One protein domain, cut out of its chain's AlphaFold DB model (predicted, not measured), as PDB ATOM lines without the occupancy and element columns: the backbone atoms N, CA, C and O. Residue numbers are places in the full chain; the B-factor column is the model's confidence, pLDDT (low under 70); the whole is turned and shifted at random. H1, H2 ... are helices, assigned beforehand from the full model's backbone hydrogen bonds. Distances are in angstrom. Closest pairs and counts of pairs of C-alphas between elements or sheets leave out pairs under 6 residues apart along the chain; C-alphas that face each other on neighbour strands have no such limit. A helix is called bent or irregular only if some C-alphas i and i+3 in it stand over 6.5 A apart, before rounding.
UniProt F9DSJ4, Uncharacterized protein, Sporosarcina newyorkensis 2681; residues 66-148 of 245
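What this domain is: This is residues 66 to 148 of the 245 residues of an uncharacterized protein of Sporosarcina newyorkensis 2681 (UniProt F9DSJ4). Two helices, H1 and H4, lie side by side and run opposite ways as one side of the domain, and H3 slants behind them, packing on H4 with residues 121 to 125. The short helix H2 lies beside H3 on the side away from H4, and two long links, residues 80 to 93 and 100 to 114, lead to it and from it in wide loops. The printed part has 83 residues, with four named helices in the order H1, H2, H3, H4 and no named strand; the class is all helix. The whole is compact, with a radius of gyration of the C-alphas of 12.4 A and spans of 37 by 31 by 18 A.

How they stand to each other: H1, residues 67 to 79, touches H4, residues 131 to 145, at a shallow tilt of 29 degrees, opposite ways. Their closest C-alphas are those of Pro 68 and Thr 140, 5.2 A apart. H1 is close to but not clearly touching H3, residues 115 to 126, and the two run the same way at a steep tilt of 57 degrees. The closest C-alphas there are those of Ile 69 and Tyr 118, 6.8 A apart. H2, residues 94 to 99, is only just apart from H1, with a closest distance of 8.1 A. H2 is close to but not clearly touching H3, with the C-alphas of Asp 99 and Lys 116 the closest at 7.3 A; they run opposite ways at a shallow tilt of 24 degrees. H2 and H4 are apart. H3 and H4 form a helical hairpin and run opposite ways at a steep tilt of 45 degrees. H3 touches H4 with residues 121 to 125 alone, and the closest C-alphas are those of Lys 125 and Leu 134, 6.5 A apart. In H1, H2 and H4 every O i to N i+4 pair is within hydrogen-bond range; in H3 3 of 8 are, beside 7 of 9 O i to N i+3 pairs.

Where its parts are: H1 begins at C-alpha 67, (143.338, 197.371, 160.033), and is 18.3 A long from first to last C-alpha. H2 begins at C-alpha 94, (165.062, 205.038, 151.653), and is 8.6 A long. H3 is 19.5 A long and irregular: C-alphas 119 and 122 are 7.8 A apart. H4, the longest helix with 15 residues, is 20.6 A long and ends at C-alpha 145, (147.681, 204.376, 172.339).

The domain as a whole: The two C-alphas farthest apart are those of Lys 86 and Lys 148, at 38.8 A. The links from H1 to H2 and from H2 to H3 are long, with 14 and 15 residues, and the link from H3 to H4, of 4 residues, is tight. The printed part has no cut. Its mean pLDDT is 93.8, and no printed residue is under 70.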
ATOM      1  N   TYR A  66     144.129 195.060 163.470       94.00
ATOM      2  CA  TYR A  66     145.248 195.155 162.533       94.00
ATOM      3  C   TYR A  66     144.951 196.073 161.344       94.00
ATOM      4  O   TYR A  66     145.848 196.341 160.545       94.00
ATOM      5  N   SER A  67     143.713 196.547 161.185       94.19
ATOM      6  CA  SER A  67     143.338 197.371 160.033       94.19
ATOM      7  C   SER A  67     144.129 198.689 159.968       94.19
ATOM      8  O   SER A  67     144.744 198.953 158.930       94.19
ATOM      9  N   PRO A  68     144.247 199.476 161.062       95.94
ATOM     10  CA  PRO A  68     144.929 200.772 161.017       95.94
ATOM     11  C   PRO A  68     146.388 200.671 160.565       95.94
ATOM     12  O   PRO A  68     146.825 201.426 159.696       95.94
ATOM     13  N   ILE A  69     147.137 199.691 161.083       96.12
ATOM     14  CA  ILE A  69     148.546 199.536 160.712       96.12
ATOM     15  C   ILE A  69     148.726 199.072 159.261       96.12
ATOM     16  O   ILE A  69     149.606 199.587 158.572       96.12
ATOM     17  N   HIS A  70     147.875 198.168 158.757       95.19
ATOM     18  CA  HIS A  70     147.897 197.764 157.345       95.19
ATOM     19  C   HIS A  70     147.585 198.944 156.422       95.19
ATOM     20  O   HIS A  70     148.245 199.156 155.403       95.19
ATOM     21  N   GLU A  71     146.579 199.731 156.783       96.25
ATOM     22  CA  GLU A  71     146.169 200.897 156.022       96.25
ATOM     23  C   GLU A  71     147.249 201.982 155.994       96.25
ATOM     24  O   GLU A  71     147.465 202.603 154.941       96.25
ATOM     25  N   LEU A  72     147.925 202.219 157.119       97.88
ATOM     26  CA  LEU A  72     149.035 203.160 157.201       97.88
ATOM     27  C   LEU A  72     150.259 202.655 156.428       97.88
ATOM     28  O   LEU A  72     150.877 203.430 155.694       97.88
ATOM     29  N   PHE A  73     150.574 201.361 156.517       97.00
ATOM     30  CA  PHE A  73     151.653 200.740 155.746       97.00
ATOM     31  C   PHE A  73     151.417 200.895 154.243       97.00
ATOM     32  O   PHE A  73     152.284 201.380 153.520       97.00
ATOM     33  N   ARG A  74     150.203 200.587 153.773       95.25
ATOM     34  CA  ARG A  74     149.829 200.751 152.363       95.25
ATOM     35  C   ARG A  74     149.912 202.208 151.907       95.25
ATOM     36  O   ARG A  74     150.380 202.472 150.803       95.25
ATOM     37  N   ALA A  75     149.458 203.152 152.732       96.44
ATOM     38  CA  ALA A  75     149.583 204.576 152.422       96.44
ATOM     39  C   ALA A  75     151.056 204.997 152.319       96.44
ATOM     40  O   ALA A  75     151.426 205.706 151.387       96.44
ATOM     41  N   THR A  76     151.897 204.496 153.227       96.69
ATOM     42  CA  THR A  76     153.345 204.727 153.215       96.69
ATOM     43  C   THR A  76     153.983 204.171 151.944       96.69
ATOM     44  O   THR A  76     154.736 204.893 151.295       96.69
ATOM     45  N   ASP A  77     153.639 202.944 151.522       95.19
ATOM     46  CA  ASP A  77     154.132 202.401 150.249       95.19
ATOM     47  C   ASP A  77     153.725 203.307 149.087       95.19
ATOM     48  O   ASP A  77     154.593 203.733 148.333       95.19
ATOM     49  N   ILE A  78     152.443 203.672 148.977       94.25
ATOM     50  CA  ILE A  78     151.946 204.544 147.902       94.25
ATOM     51  C   ILE A  78     152.742 205.851 147.844       94.25
ATOM     52  O   ILE A  78     153.216 206.219 146.770       94.25
ATOM     53  N   TYR A  79     152.924 206.523 148.980       94.56
ATOM     54  CA  TYR A  79     153.641 207.796 149.057       94.56
ATOM     55  C   TYR A  79     155.156 207.675 148.874       94.56
ATOM     56  O   TYR A  79     155.813 208.664 148.567       94.56
ATOM     57  N   SER A  80     155.706 206.470 148.995       92.38
ATOM     58  CA  SER A  80     157.113 206.173 148.726       92.38
ATOM     59  C   SER A  80     157.406 205.778 147.267       92.38
ATOM     60  O   SER A  80     158.530 205.400 146.930       92.38
ATOM     61  N   ARG A  81     156.397 205.796 146.384       90.62
ATOM     62  CA  ARG A  81     156.566 205.483 144.953       90.62
ATOM     63  C   ARG A  81     157.044 206.697 144.166       90.62
ATOM     64  O   ARG A  81     156.767 207.840 144.523       90.62
ATOM     65  N   SER A  82     157.646 206.425 143.007       85.25
ATOM     66  CA  SER A  82     158.180 207.448 142.099       85.25
ATOM     67  C   SER A  82     157.152 208.492 141.657       85.25
ATOM     68  O   SER A  82     157.493 209.642 141.396       85.25
ATOM     69  N   SER A  83     155.865 208.137 141.648       87.38
ATOM     70  CA  SER A  83     154.762 209.063 141.369       87.38
ATOM     71  C   SER A  83     154.691 210.258 142.330       87.38
ATOM     72  O   SER A  83     154.113 211.278 141.965       87.38
ATOM     73  N   PHE A  84     155.273 210.150 143.528       87.88
ATOM     74  CA  PHE A  84     155.305 211.203 144.545       87.88
ATOM     75  C   PHE A  84     156.705 211.794 144.767       87.88
ATOM     76  O   PHE A  84     156.856 212.645 145.632       87.88
ATOM     77  N   GLU A  85     157.712 211.435 143.958       82.12
ATOM     78  CA  GLU A  85     159.088 211.961 144.089       82.12
ATOM     79  C   GLU A  85     159.175 213.493 144.027       82.12
ATOM     80  O   GLU A  85     160.098 214.085 144.574       82.12
ATOM     81  N   LYS A  86     158.224 214.140 143.342       86.81
ATOM     82  CA  LYS A  86     158.160 215.603 143.204       86.81
ATOM     83  C   LYS A  86     157.264 216.281 144.244       86.81
ATOM     84  O   LYS A  86     157.110 217.498 144.192       86.81
ATOM     85  N   ASP A  87     156.623 215.525 145.133       92.06
ATOM     86  CA  ASP A  87     155.795 216.092 146.197       92.06
ATOM     87  C   ASP A  87     156.692 216.518 147.364       92.06
ATOM     88  O   ASP A  87     157.035 215.714 148.225       92.06
ATOM     89  N   GLU A  88     157.060 217.800 147.412       92.56
ATOM     90  CA  GLU A  88     157.925 218.371 148.461       92.56
ATOM     91  C   GLU A  88     157.354 218.213 149.883       92.56
ATOM     92  O   GLU A  88     158.079 218.358 150.868       92.56
ATOM     93  N   LYS A  89     156.057 217.899 150.016       95.06
ATOM     94  CA  LYS A  89     155.419 217.623 151.309       95.06
ATOM     95  C   LYS A  89     155.656 216.197 151.796       95.06
ATOM     96  O   LYS A  89     155.136 215.839 152.854       95.06
ATOM     97  N   ILE A  90     156.372 215.367 151.044       94.31
ATOM     98  CA  ILE A  90     156.655 213.974 151.381       94.31
ATOM     99  C   ILE A  90     158.143 213.699 151.181       94.31
ATOM    100  O   ILE A  90     158.689 213.857 150.097       94.31
ATOM    101  N   ASN A  91     158.795 213.238 152.239       94.69
ATOM    102  CA  ASN A  91     160.204 212.886 152.250       94.69
ATOM    103  C   ASN A  91     160.433 211.678 153.165       94.69
ATOM    104  O   ASN A  91     160.916 211.822 154.286       94.69
ATOM    105  N   ILE A  92     160.035 210.490 152.697       95.38
ATOM    106  CA  ILE A  92     160.228 209.224 153.416       95.38
ATOM    107  C   ILE A  92     161.608 208.660 153.043       95.38
ATOM    108  O   ILE A  92     161.800 208.269 151.889       95.38
ATOM    109  N   PRO A  93     162.564 208.568 153.978       94.94
ATOM    110  CA  PRO A  93     163.918 208.118 153.674       94.94
ATOM    111  C   PRO A  93     163.986 206.666 153.166       94.94
ATOM    112  O   PRO A  93     163.215 205.799 153.584       94.94
ATOM    113  N   ASN A  94     164.917 206.376 152.252       93.44
ATOM    114  CA  ASN A  94     165.062 205.038 151.653       93.44
ATOM    115  C   ASN A  94     165.519 203.970 152.662       93.44
ATOM    116  O   ASN A  94     165.184 202.796 152.514       93.44
ATOM    117  N   ASP A  95     166.298 204.361 153.666       95.12
ATOM    118  CA  ASP A  95     166.686 203.531 154.809       95.12
ATOM    119  C   ASP A  95     165.464 203.146 155.651       95.12
ATOM    120  O   ASP A  95     165.276 201.960 155.918       95.12
ATOM    121  N   PHE A  96     164.564 204.092 155.952       96.25
ATOM    122  CA  PHE A  96     163.280 203.774 156.590       96.25
ATOM    123  C   PHE A  96     162.482 202.760 155.758       96.25
ATOM    124  O   PHE A  96     162.046 201.739 156.289       96.25
ATOM    125  N   GLN A  97     162.328 203.003 154.450       95.12
ATOM    126  CA  GLN A  97     161.558 202.131 153.550       95.12
ATOM    127  C   GLN A  97     162.096 200.693 153.515       95.12
ATOM    128  O   GLN A  97     161.309 199.749 153.573       95.12
ATOM    129  N   ARG A  98     163.421 200.520 153.445       93.75
ATOM    130  CA  ARG A  98     164.074 199.200 153.486       93.75
ATOM    131  C   ARG A  98     163.871 198.515 154.827       93.75
ATOM    132  O   ARG A  98     163.454 197.365 154.886       93.75
ATOM    133  N   ASP A  99     164.137 199.225 155.916       94.38
ATOM    134  CA  ASP A  99     164.125 198.623 157.246       94.38
ATOM    135  C   ASP A  99     162.743 198.109 157.652       94.38
ATOM    136  O   ASP A  99     162.644 197.076 158.321       94.38
ATOM    137  N   VAL A 100     161.685 198.826 157.263       95.00
ATOM    138  CA  VAL A 100     160.297 198.484 157.604       95.00
ATOM    139  C   VAL A 100     159.614 197.590 156.564       95.00
ATOM    140  O   VAL A 100     158.442 197.262 156.732       95.00
ATOM    141  N   GLY A 101     160.330 197.165 155.518       94.25
ATOM    142  CA  GLY A 101     159.852 196.160 154.568       94.25
ATOM    143  C   GLY A 101     159.027 196.690 153.386       94.25
ATOM    144  O   GLY A 101     158.329 195.910 152.739       94.25
ATOM    145  N   ILE A 102     159.042 197.998 153.101       94.56
ATOM    146  CA  ILE A 102     158.231 198.592 152.018       94.56
ATOM    147  C   ILE A 102     158.659 198.048 150.654       94.56
ATOM    148  O   ILE A 102     157.807 197.699 149.841       94.56
ATOM    149  N   TYR A 103     159.960 197.950 150.382       90.94
ATOM    150  CA  TYR A 103     160.428 197.459 149.084       90.94
ATOM    151  C   TYR A 103     160.185 195.969 148.908       90.94
ATOM    152  O   TYR A 103     159.745 195.551 147.839       90.94
ATOM    153  N   GLU A 104     160.421 195.192 149.958       90.94
ATOM    154  CA  GLU A 104     160.158 193.762 150.008       90.94
ATOM    155  C   GLU A 104     158.692 193.490 149.677       90.94
ATOM    156  O   GLU A 104     158.426 192.648 148.823       90.94
ATOM    157  N   SER A 105     157.772 194.284 150.244       91.06
ATOM    158  CA  SER A 105     156.318 194.149 150.054       91.06
ATOM    159  C   SER A 105     155.838 194.287 148.605       91.06
ATOM    160  O   SER A 105     154.712 193.912 148.288       91.06
ATOM    161  N   ARG A 106     156.672 194.830 147.708       89.19
ATOM    162  CA  ARG A 106     156.330 195.024 146.289       89.19
ATOM    163  C   ARG A 106     156.503 193.752 145.460       89.19
ATOM    164  O   ARG A 106     156.086 193.734 144.305       89.19
ATOM    165  N   SER A 107     157.134 192.717 146.011       89.31
ATOM    166  CA  SER A 107     157.232 191.410 145.366       89.31
ATOM    167  C   SER A 107     155.968 190.591 145.639       89.31
ATOM    168  O   SER A 107     155.524 190.510 146.784       89.31
ATOM    169  N   GLU A 108     155.403 189.975 144.595       79.00
ATOM    170  CA  GLU A 108     154.129 189.236 144.659       79.00
ATOM    171  C   GLU A 108     154.137 188.084 145.680       79.00
ATOM    172  O   GLU A 108     153.125 187.845 146.332       79.00
ATOM    173  N   ASP A 109     155.285 187.433 145.886       82.56
ATOM    174  CA  ASP A 109     155.430 186.304 146.817       82.56
ATOM    175  C   ASP A 109     155.935 186.720 148.210       82.56
ATOM    176  O   ASP A 109     156.211 185.878 149.072       82.56
ATOM    177  N   SER A 110     156.101 188.022 148.453       84.94
ATOM    178  CA  SER A 110     156.661 188.502 149.711       84.94
ATOM    179  C   SER A 110     155.645 188.475 150.851       84.94
ATOM    180  O   SER A 110     154.470 188.812 150.707       84.94
ATOM    181  N   ARG A 111     156.127 188.112 152.043       84.81
ATOM    182  CA  ARG A 111     155.413 188.299 153.307       84.81
ATOM    183  C   ARG A 111     156.248 189.202 154.195       84.81
ATOM    184  O   ARG A 111     157.385 188.864 154.520       84.81
ATOM    185  N   VAL A 112     155.685 190.341 154.581       89.00
ATOM    186  CA  VAL A 112     156.369 191.347 155.398       89.00
ATOM    187  C   VAL A 112     155.727 191.401 156.777       89.00
ATOM    188  O   VAL A 112     154.517 191.569 156.902       89.00
ATOM    189  N   SER A 113     156.547 191.265 157.820       90.50
ATOM    190  CA  SER A 113     156.105 191.527 159.191       90.50
ATOM    191  C   SER A 113     155.983 193.030 159.413       90.50
ATOM    192  O   SER A 113     156.946 193.774 159.222       90.50
ATOM    193  N   LEU A 114     154.816 193.469 159.881       94.06
ATOM    194  CA  LEU A 114     154.569 194.872 160.199       94.06
ATOM    195  C   LEU A 114     155.106 195.302 161.568       94.06
ATOM    196  O   LEU A 114     154.961 196.468 161.919       94.06
ATOM    197  N   VAL A 115     155.763 194.425 162.335       94.12
ATOM    198  CA  VAL A 115     156.286 194.779 163.669       94.12
ATOM    199  C   VAL A 115     157.291 195.931 163.589       94.12
ATOM    200  O   VAL A 115     157.194 196.905 164.335       94.12
ATOM    201  N   LYS A 116     158.249 195.865 162.652       94.38
ATOM    202  CA  LYS A 116     159.236 196.946 162.466       94.38
ATOM    203  C   LYS A 116     158.573 198.256 162.054       94.38
ATOM    204  O   LYS A 116     158.980 199.314 162.525       94.38
ATOM    205  N   PHE A 117     157.553 198.172 161.201       96.50
ATOM    206  CA  PHE A 117     156.786 199.332 160.771       96.50
ATOM    207  C   PHE A 117     156.011 199.959 161.935       96.50
ATOM    208  O   PHE A 117     156.140 201.155 162.174       96.50
ATOM    209  N   TYR A 118     155.291 199.149 162.716       95.69
ATOM    210  CA  TYR A 118     154.580 199.574 163.923       95.69
ATOM    211  C   TYR A 118     155.504 200.296 164.909       95.69
ATOM    212  O   TYR A 118     155.199 201.402 165.350       95.69
ATOM    213  N   ASN A 119     156.683 199.734 165.180       94.62
ATOM    214  CA  ASN A 119     157.641 200.322 166.120       94.62
ATOM    215  C   ASN A 119     158.227 201.666 165.657       94.62
ATOM    216  O   ASN A 119     158.721 202.426 166.487       94.62
ATOM    217  N   ARG A 120     158.180 201.963 164.352       95.75
ATOM    218  CA  ARG A 120     158.740 203.185 163.756       95.75
ATOM    219  C   ARG A 120     157.682 204.125 163.172       95.75
ATOM    220  O   ARG A 120     158.038 205.158 162.614       95.75
ATOM    221  N   MET A 121     156.387 203.822 163.305       95.44
ATOM    222  CA  MET A 121     155.315 204.587 162.644       95.44
ATOM    223  C   MET A 121     155.259 206.066 163.064       95.44
ATOM    224  O   MET A 121     154.845 206.912 162.280       95.44
ATOM    225  N   GLU A 122     155.718 206.399 164.274       96.12
ATOM    226  CA  GLU A 122     155.818 207.787 164.756       96.12
ATOM    227  C   GLU A 122     156.845 208.617 163.970       96.12
ATOM    228  O   GLU A 122     156.655 209.823 163.812       96.12
ATOM    229  N   GLU A 123     157.899 207.992 163.428       97.50
ATOM    230  CA  GLU A 123     158.915 208.680 162.618       97.50
ATOM    231  C   GLU A 123     158.303 209.302 161.354       97.50
ATOM    232  O   GLU A 123     158.767 210.349 160.899       97.50
ATOM    233  N   LEU A 124     157.207 208.726 160.838       97.25
ATOM    234  CA  LEU A 124     156.505 209.221 159.649       97.25
ATOM    235  C   LEU A 124     156.039 210.676 159.794       97.25
ATOM    236  O   LEU A 124     155.991 211.391 158.794       97.25
ATOM    237  N   LYS A 125     155.757 211.151 161.017       97.00
ATOM    238  CA  LYS A 125     155.395 212.558 161.271       97.00
ATOM    239  C   LYS A 125     156.508 213.530 160.875       97.00
ATOM    240  O   LYS A 125     156.225 214.661 160.499       97.00
ATOM    241  N   GLY A 126     157.768 213.095 160.945       96.94
ATOM    242  CA  GLY A 126     158.925 213.875 160.503       96.94
ATOM    243  C   GLY A 126     159.164 213.824 158.991       96.94
ATOM    244  O   GLY A 126     159.971 214.595 158.476       96.94
ATOM    245  N   TYR A 127     158.473 212.934 158.277       96.69
ATOM    246  CA  TYR A 127     158.678 212.669 156.852       96.69
ATOM    247  C   TYR A 127     157.592 213.261 155.962       96.69
ATOM    248  O   TYR A 127     157.640 213.100 154.745       96.69
ATOM    249  N   THR A 128     156.595 213.941 156.525       96.19
ATOM    250  CA  THR A 128     155.555 214.566 155.715       96.19
ATOM    251  C   THR A 128     154.963 215.811 156.364       96.19
ATOM    252  O   THR A 128     154.846 215.909 157.578       96.19
ATOM    253  N   THR A 129     154.545 216.758 155.529       96.62
ATOM    254  CA  THR A 129     153.677 217.888 155.900       96.62
ATOM    255  C   THR A 129     152.321 217.809 155.191       96.62
ATOM    256  O   THR A 129     151.549 218.769 155.170       96.62
ATOM    257  N   LYS A 130     152.019 216.667 154.560       95.69
ATOM    258  CA  LYS A 130     150.773 216.443 153.833       95.69
ATOM    259  C   LYS A 130     149.670 216.074 154.815       95.69
ATOM    260  O   LYS A 130     149.679 214.983 155.371       95.69
ATOM    261  N   GLU A 131     148.705 216.974 154.973       95.88
ATOM    262  CA  GLU A 131     147.627 216.890 155.969       95.88
ATOM    263  C   GLU A 131     146.907 215.534 155.980       95.88
ATOM    264  O   GLU A 131     146.871 214.877 157.011       95.88
ATOM    265  N   VAL A 132     146.461 215.045 154.818       95.44
ATOM    266  CA  VAL A 132     145.770 213.743 154.702       95.44
ATOM    267  C   VAL A 132     146.638 212.567 155.171       95.44
ATOM    268  O   VAL A 132     146.126 211.579 155.694       95.44
ATOM    269  N   PHE A 133     147.960 212.635 154.979       96.75
ATOM    270  CA  PHE A 133     148.853 211.572 155.440       96.75
ATOM    271  C   PHE A 133     149.121 211.692 156.946       96.75
ATOM    272  O   PHE A 133     149.091 210.678 157.641       96.75
ATOM    273  N   LEU A 134     149.303 212.916 157.453       97.56
ATOM    274  CA  LEU A 134     149.432 213.192 158.886       97.56
ATOM    275  C   LEU A 134     148.206 212.727 159.672       97.56
ATOM    276  O   LEU A 134     148.375 212.020 160.659       97.56
ATOM    277  N   GLU A 135     146.995 213.029 159.197       97.06
ATOM    278  CA  GLU A 135     145.744 212.579 159.818       97.06
ATOM    279  C   GLU A 135     145.714 211.052 159.947       97.06
ATOM    280  O   GLU A 135     145.411 210.514 161.008       97.06
ATOM    281  N   LYS A 136     146.127 210.335 158.895       97.38
ATOM    282  CA  LYS A 136     146.173 208.870 158.916       97.38
ATOM    283  C   LYS A 136     147.222 208.315 159.882       97.38
ATOM    284  O   LYS A 136     146.984 207.294 160.531       97.38
ATOM    285  N   ILE A 137     148.385 208.964 159.969       98.12
ATOM    286  CA  ILE A 137     149.437 208.619 160.934       98.12
ATOM    287  C   ILE A 137     148.904 208.811 162.360       98.12
ATOM    288  O   ILE A 137     149.028 207.913 163.192       98.12
ATOM    289  N   GLU A 138     148.276 209.955 162.634       97.25
ATOM    290  CA  GLU A 138     147.722 210.299 163.944       97.25
ATOM    291  C   GLU A 138     146.564 209.390 164.356       97.25
ATOM    292  O   GLU A 138     146.585 208.900 165.484       97.25
ATOM    293  N   ASP A 139     145.620 209.094 163.458       96.75
ATOM    294  CA  ASP A 139     144.527 208.142 163.703       96.75
ATOM    295  C   ASP A 139     145.071 206.759 164.077       96.75
ATOM    296  O   ASP A 139     144.678 206.174 165.087       96.75
ATOM    297  N   THR A 140     146.058 206.268 163.321       97.25
ATOM    298  CA  THR A 140     146.682 204.963 163.584       97.25
ATOM    299  C   THR A 140     147.369 204.942 164.949       97.25
ATOM    300  O   THR A 140     147.190 204.008 165.728       97.25
ATOM    301  N   ILE A 141     148.136 205.982 165.276       95.88
ATOM    302  CA  ILE A 141     148.806 206.099 166.578       95.88
ATOM    303  C   ILE A 141     147.786 206.188 167.714       95.88
ATOM    304  O   ILE A 141     147.963 205.537 168.746       95.88
ATOM    305  N   MET A 142     146.733 206.989 167.541       95.25
ATOM    306  CA  MET A 142     145.671 207.160 168.527       95.25
ATOM    307  C   MET A 142     144.964 205.834 168.793       95.25
ATOM    308  O   MET A 142     144.762 205.492 169.957       95.25
ATOM    309  N   PHE A 143     144.682 205.052 167.751       96.00
ATOM    310  CA  PHE A 143     144.088 203.728 167.887       96.00
ATOM    311  C   PHE A 143     144.919 202.798 168.782       96.00
ATOM    312  O   PHE A 143     144.369 202.128 169.647       96.00
ATOM    313  N   TYR A 144     146.246 202.764 168.632       94.56
ATOM    314  CA  TYR A 144     147.084 201.868 169.444       94.56
ATOM    315  C   TYR A 144     147.423 202.418 170.839       94.56
ATOM    316  O   TYR A 144     147.742 201.639 171.737       94.56
ATOM    317  N   LYS A 145     147.357 203.740 171.048       92.44
ATOM    318  CA  LYS A 145     147.681 204.376 172.339       92.44
ATOM    319  C   LYS A 145     146.474 204.588 173.250       92.44
ATOM    320  O   LYS A 145     146.624 204.517 174.470       92.44
ATOM    321  N   ASP A 146     145.298 204.853 172.690       94.31
ATOM    322  CA  ASP A 146     144.070 205.099 173.443       94.31
ATOM    323  C   ASP A 146     143.143 203.879 173.383       94.31
ATOM    324  O   ASP A 146     142.370 203.691 172.442       94.31
ATOM    325  N   ASN A 147     143.166 203.079 174.453       94.94
ATOM    326  CA  ASN A 147     142.296 201.915 174.604       94.94
ATOM    327  C   ASN A 147     140.807 202.247 174.413       94.94
ATOM    328  O   ASN A 147     140.057 201.407 173.915       94.94
ATOM    329  N   LYS A 148     140.347 203.435 174.834       94.81
ATOM    330  CA  LYS A 148     138.938 203.829 174.726       94.81
ATOM    331  C   LYS A 148     138.574 204.102 173.272       94.81
ATOM    332  O   LYS A 148     137.505 203.675 172.828       94.81
TER     333      LYS A 148